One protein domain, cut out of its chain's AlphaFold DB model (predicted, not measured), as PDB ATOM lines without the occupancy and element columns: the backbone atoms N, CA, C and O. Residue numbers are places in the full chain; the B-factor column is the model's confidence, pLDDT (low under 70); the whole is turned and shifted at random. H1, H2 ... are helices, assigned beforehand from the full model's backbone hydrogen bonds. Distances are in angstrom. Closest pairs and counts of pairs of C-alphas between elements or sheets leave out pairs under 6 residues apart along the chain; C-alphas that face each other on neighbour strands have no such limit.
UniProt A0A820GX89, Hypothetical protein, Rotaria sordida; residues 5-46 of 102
ATOM      1  N   LYS A   5     -17.241  45.362 -60.259       94.56
ATOM      2  CA  LYS A   5     -17.624  46.779 -60.260       94.56
ATOM      3  C   LYS A   5     -16.763  47.608 -61.217       94.56
ATOM      4  O   LYS A   5     -17.277  48.446 -61.949       94.56
ATOM      5  N   GLU A   6     -15.456  47.365 -61.238       91.94
ATOM      6  CA  GLU A   6     -14.538  48.065 -62.141       91.94
ATOM      7  C   GLU A   6     -14.743  47.665 -63.606       91.94
ATOM      8  O   GLU A   6     -14.564  48.501 -64.497       91.94
ATOM      9  N   TYR A   7     -15.118  46.411 -63.866       92.75
ATOM     10  CA  TYR A   7     -15.488  45.941 -65.199       92.75
ATOM     11  C   TYR A   7     -16.742  46.661 -65.706       92.75
ATOM     12  O   TYR A   7     -16.705  47.249 -66.788       92.75
ATOM     13  N   ASP A   8     -17.802  46.699 -64.897       93.81
ATOM     14  CA  ASP A   8     -19.066  47.354 -65.247       93.81
ATOM     15  C   ASP A   8     -18.868  48.864 -65.475       93.81
ATOM     16  O   ASP A   8     -19.330  49.414 -66.480       93.81
ATOM     17  N   ASP A   9     -18.080  49.523 -64.620       95.19
ATOM     18  CA  ASP A   9     -17.709  50.934 -64.780       95.19
ATOM     19  C   ASP A   9     -16.905  51.176 -66.069       95.19
ATOM     20  O   ASP A   9     -17.085  52.189 -66.755       95.19
ATOM     21  N   THR A  10     -15.994  50.264 -66.416       92.75
ATOM     22  CA  THR A  10     -15.168  50.359 -67.630       92.75
ATOM     23  C   THR A  10     -16.008  50.152 -68.887       92.75
ATOM     24  O   THR A  10     -15.858  50.901 -69.857       92.75
ATOM     25  N   LEU A  11     -16.931  49.189 -68.861       93.81
ATOM     26  CA  LEU A  11     -17.872  48.927 -69.945       93.81
ATOM     27  C   LEU A  11     -18.813  50.120 -70.157       93.81
ATOM     28  O   LEU A  11     -19.023  50.558 -71.291       93.81
ATOM     29  N   TRP A  12     -19.324  50.700 -69.069       95.31
ATOM     30  CA  TRP A  12     -20.148  51.902 -69.135       95.31
ATOM     31  C   TRP A  12     -19.374  53.084 -69.730       95.31
ATOM     32  O   TRP A  12     -19.877  53.740 -70.646       95.31
ATOM     33  N   LYS A  13     -18.131  53.323 -69.284       93.19
ATOM     34  CA  LYS A  13     -17.268  54.392 -69.821       93.19
ATOM     35  C   LYS A  13     -16.950  54.195 -71.297       93.19
ATOM     36  O   LYS A  13     -16.973  55.172 -72.034       93.19
ATOM     37  N   TYR A  14     -16.693  52.962 -71.736       92.94
ATOM     38  CA  TYR A  14     -16.443  52.639 -73.144       92.94
ATOM     39  C   TYR A  14     -17.633  53.001 -74.043       92.94
ATOM     40  O   TYR A  14     -17.453  53.603 -75.106       92.94
ATOM     41  N   ASN A  15     -18.852  52.676 -73.602       92.31
ATOM     42  CA  ASN A  15     -20.073  52.946 -74.360       92.31
ATOM     43  C   ASN A  15     -20.467  54.434 -74.345       92.31
ATOM     44  O   ASN A  15     -21.009  54.929 -75.332       92.31
ATOM     45  N   ASN A  16     -20.152  55.157 -73.263       93.62
ATOM     46  CA  ASN A  16     -20.579  56.544 -73.029       93.62
ATOM     47  C   ASN A  16     -19.474  57.591 -73.241       93.62
ATOM     48  O   ASN A  16     -19.472  58.647 -72.608       93.62
ATOM     49  N   ILE A  17     -18.524  57.334 -74.140       90.00
ATOM     50  CA  ILE A  17     -17.502  58.331 -74.482       90.00
ATOM     51  C   ILE A  17     -18.179  59.558 -75.096       90.00
ATOM     52  O   ILE A  17     -18.927  59.444 -76.070       90.00
ATOM     53  N   SER A  18     -17.900  60.732 -74.521       88.44
ATOM     54  CA  SER A  18     -18.521  61.985 -74.944       88.44
ATOM     55  C   SER A  18     -18.282  62.265 -76.426       88.44
ATOM     56  O   SER A  18     -17.160  62.165 -76.919       88.44
ATOM     57  N   LYS A  19     -19.334  62.707 -77.119       86.38
ATOM     58  CA  LYS A  19     -19.249  63.180 -78.507       86.38
ATOM     59  C   LYS A  19     -18.627  64.575 -78.627       86.38
ATOM     60  O   LYS A  19     -18.324  65.000 -79.734       86.38
ATOM     61  N   SER A  20     -18.446  65.286 -77.509       85.88
ATOM     62  CA  SER A  20     -17.910  66.655 -77.490       85.88
ATOM     63  C   SER A  20     -16.398  66.745 -77.724       85.88
ATOM     64  O   SER A  20     -15.885  67.832 -77.971       85.88
ATOM     65  N   ILE A  21     -15.672  65.628 -77.632       89.44
ATOM     66  CA  ILE A  21     -14.227  65.557 -77.893       89.44
ATOM     67  C   ILE A  21     -13.939  65.178 -79.347       89.44
ATOM     68  O   ILE A  21     -14.776  64.582 -80.020       89.44
ATOM     69  N   THR A  22     -12.731  65.480 -79.827       92.38
ATOM     70  CA  THR A  22     -12.317  65.168 -81.204       92.38
ATOM     71  C   THR A  22     -12.340  63.665 -81.490       92.38
ATOM     72  O   THR A  22     -12.032  62.851 -80.616       92.38
ATOM     73  N   GLU A  23     -12.656  63.285 -82.731       89.56
ATOM     74  CA  GLU A  23     -12.766  61.879 -83.158       89.56
ATOM     75  C   GLU A  23     -11.502  61.064 -82.850       89.56
ATOM     76  O   GLU A  23     -11.583  59.937 -82.359       89.56
ATOM     77  N   GLN A  24     -10.323  61.657 -83.057       89.31
ATOM     78  CA  GLN A  24      -9.044  61.012 -82.759       89.31
ATOM     79  C   GLN A  24      -8.892  60.700 -81.263       89.31
ATOM     80  O   GLN A  24      -8.446  59.616 -80.887       89.31
ATOM     81  N   THR A  25      -9.311  61.623 -80.396       87.88
ATOM     82  CA  THR A  25      -9.274  61.425 -78.942       87.88
ATOM     83  C   THR A  25     -10.280  60.358 -78.517       87.88
ATOM     84  O   THR A  25      -9.946  59.486 -77.717       87.88
ATOM     85  N   GLN A  26     -11.483  60.358 -79.105       89.06
ATOM     86  CA  GLN A  26     -12.481  59.311 -78.865       89.06
ATOM     87  C   GLN A  26     -11.944  57.928 -79.246       89.06
ATOM     88  O   GLN A  26     -12.120  56.974 -78.491       89.06
ATOM     89  N   LYS A  27     -11.265  57.818 -80.394       91.00
ATOM     90  CA  LYS A  27     -10.660  56.569 -80.867       91.00
ATOM     91  C   LYS A  27      -9.597  56.051 -79.898       91.00
ATOM     92  O   LYS A  27      -9.646  54.877 -79.534       91.00
ATOM     93  N   ASN A  28      -8.699  56.921 -79.436       92.62
ATOM     94  CA  ASN A  28      -7.660  56.556 -78.470       92.62
ATOM     95  C   ASN A  28      -8.267  56.077 -77.141       92.62
ATOM     96  O   ASN A  28      -7.900  55.019 -76.639       92.62
ATOM     97  N   ILE A  29      -9.258  56.802 -76.609       91.06
ATOM     98  CA  ILE A  29      -9.940  56.431 -75.360       91.06
ATOM     99  C   ILE A  29     -10.681  55.092 -75.511       91.06
ATOM    100  O   ILE A  29     -10.582  54.226 -74.638       91.06
ATOM    101  N   ARG A  30     -11.385  54.883 -76.635       91.25
ATOM    102  CA  ARG A  30     -12.043  53.600 -76.953       91.25
ATOM    103  C   ARG A  30     -11.044  52.456 -76.966       91.25
ATOM    104  O   ARG A  30     -11.349  51.393 -76.433       91.25
ATOM    105  N   GLN A  31      -9.880  52.665 -77.574       93.88
ATOM    106  CA  GLN A  31      -8.837  51.653 -77.636       93.88
ATOM    107  C   GLN A  31      -8.361  51.266 -76.232       93.88
ATOM    108  O   GLN A  31      -8.378  50.084 -75.902       93.88
ATOM    109  N   THR A  32      -8.051  52.243 -75.378       93.88
ATOM    110  CA  THR A  32      -7.591  51.978 -74.007       93.88
ATOM    111  C   THR A  32      -8.608  51.178 -73.191       93.88
ATOM    112  O   THR A  32      -8.243  50.226 -72.504       93.88
ATOM    113  N   TYR A  33      -9.896  51.530 -73.247       94.00
ATOM    114  CA  TYR A  33     -10.915  50.763 -72.521       94.00
ATOM    115  C   TYR A  33     -11.127  49.370 -73.113       94.00
ATOM    116  O   TYR A  33     -11.288  48.410 -72.363       94.00
ATOM    117  N   ARG A  34     -11.076  49.235 -74.443       93.69
ATOM    118  CA  ARG A  34     -11.167  47.934 -75.109       93.69
ATOM    119  C   ARG A  34     -10.033  47.005 -74.677       93.69
ATOM    120  O   ARG A  34     -10.303  45.848 -74.382       93.69
ATOM    121  N   GLU A  35      -8.801  47.500 -74.614       93.75
ATOM    122  CA  GLU A  35      -7.641  46.726 -74.149       93.75
ATOM    123  C   GLU A  35      -7.852  46.209 -72.721       93.75
ATOM    124  O   GLU A  35      -7.682  45.017 -72.480       93.75
ATOM    125  N   LYS A  36      -8.346  47.054 -71.805       92.19
ATOM    126  CA  LYS A  36      -8.660  46.648 -70.422       92.19
ATOM    127  C   LYS A  36      -9.755  45.582 -70.331       92.19
ATOM    128  O   LYS A  36      -9.646  44.660 -69.527       92.19
ATOM    129  N   LEU A  37     -10.815  45.704 -71.133       92.94
ATOM    130  CA  LEU A  37     -11.901  44.717 -71.171       92.94
ATOM    131  C   LEU A  37     -11.411  43.372 -71.722       92.94
ATOM    132  O   LEU A  37     -11.757  42.322 -71.184       92.94
ATOM    133  N   ILE A  38     -10.571  43.405 -72.760       92.69
ATOM    134  CA  ILE A  38      -9.944  42.213 -73.338       92.69
ATOM    135  C   ILE A  38      -9.008  41.547 -72.322       92.69
ATOM    136  O   ILE A  38      -9.078  40.337 -72.132       92.69
ATOM    137  N   GLU A  39      -8.161  42.321 -71.645       89.62
ATOM    138  CA  GLU A  39      -7.267  41.806 -70.605       89.62
ATOM    139  C   GLU A  39      -8.057  41.137 -69.475       89.62
ATOM    140  O   GLU A  39      -7.732  40.020 -69.082       89.62
ATOM    141  N   HIS A  40      -9.130  41.775 -68.989       90.81
ATOM    142  CA  HIS A  40     -10.002  41.175 -67.979       90.81
ATOM    143  C   HIS A  40     -10.648  39.877 -68.479       90.81
ATOM    144  O   HIS A  40     -10.653  38.892 -67.743       90.81
ATOM    145  N   TYR A  41     -11.142  39.846 -69.722       90.75
ATOM    146  CA  TYR A  41     -11.692  38.631 -70.326       90.75
ATOM    147  C   TYR A  41     -10.668  37.492 -70.321       90.75
ATOM    148  O   TYR A  41     -10.982  36.390 -69.873       90.75
ATOM    149  N   TYR A  42      -9.436  37.744 -70.767       88.81
ATOM    150  CA  TYR A  42      -8.409  36.703 -70.793       88.81
ATOM    151  C   TYR A  42      -7.969  36.286 -69.387       88.81
ATOM    152  O   TYR A  42      -7.894  35.096 -69.105       88.81
ATOM    153  N   ALA A  43      -7.760  37.237 -68.478       86.06
ATOM    154  CA  ALA A  43      -7.367  36.941 -67.102       86.06
ATOM    155  C   ALA A  43      -8.440  36.170 -66.311       86.06
ATOM    156  O   ALA A  43      -8.103  35.476 -65.359       86.06
ATOM    157  N   SER A  44      -9.718  36.305 -66.681       86.50
ATOM    158  CA  SER A  44     -10.829  35.620 -66.004       86.50
ATOM    159  C   SER A  44     -11.108  34.228 -66.568       86.50
ATOM    160  O   SER A  44     -11.554  33.353 -65.833       86.50
ATOM    161  N   ASN A  45     -10.882  34.023 -67.870       86.44
ATOM    162  CA  ASN A  45     -11.223  32.769 -68.554       86.44
ATOM    163  C   ASN A  45     -10.050  31.799 -68.694       86.44
ATOM    164  O   ASN A  45     -10.267  30.619 -68.959       86.44
ATOM    165  N   TYR A  46      -8.818  32.282 -68.545       84.38
ATOM    166  CA  TYR A  46      -7.622  31.467 -68.693       84.38
ATOM    167  C   TYR A  46      -6.802  31.524 -67.407       84.38
ATOM    168  O   TYR A  46      -6.710  32.587 -66.786       84.38
TER     169      TYR A  46
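What this domain is: This is residues 5 to 46 of the 102 residues of the protein "Hypothetical protein" of Rotaria sordida (UniProt A0A820GX89). One long helix, H2, makes the length of this domain, and a shorter helix, H1, folds back along part of it, so that the two form an uneven helical hairpin. The link between them turns at one end, where residues 19 to 24 stand free, while the last part of H2 runs on beyond H1 at the other end. The printed part has 42 residues with two named helices, H1 then H2, and no named strand; the class is all helix. It is only just loose, close to compact, with a radius of gyration of the C-alphas of 11.4 A, and the C-alphas span 37 by 18 by 10 A, a rod.

Where its parts are: Find C-alpha 23 at (-12.766, 61.879, -83.158); from there H2, residues 23 to 45, runs 32.6 A to C-alpha 45 at (-11.223, 32.769, -68.554). Then go back to C-alpha 5 at (-17.624, 46.779, -60.260), where H1, residues 5 to 15, begins; it measures 15.6 A from first to last C-alpha.

How they stand to each other: Look at Tyr 14 and Tyr 33, whose C-alphas are the closest of H1 and H2, 5.9 A apart. The two helices touch, with 12 pairs of C-alphas within 8 A. They run opposite ways at a shallow tilt of 34 degrees, only just short of steep, and form a helical hairpin. Their centres are 10.2 A apart. In both H1 and H2, every O i to N i+4 pair is within hydrogen-bond range.

The domain as a whole: The two C-alphas farthest apart are those of Ser 20 and Tyr 46, at 37.7 A. The link from H1 to H2, 7 residues, is short but not tight. The printed part has no cut. Look down the B-factor column: the mean pLDDT of the printed part is 91.1, and no printed residue is under 70.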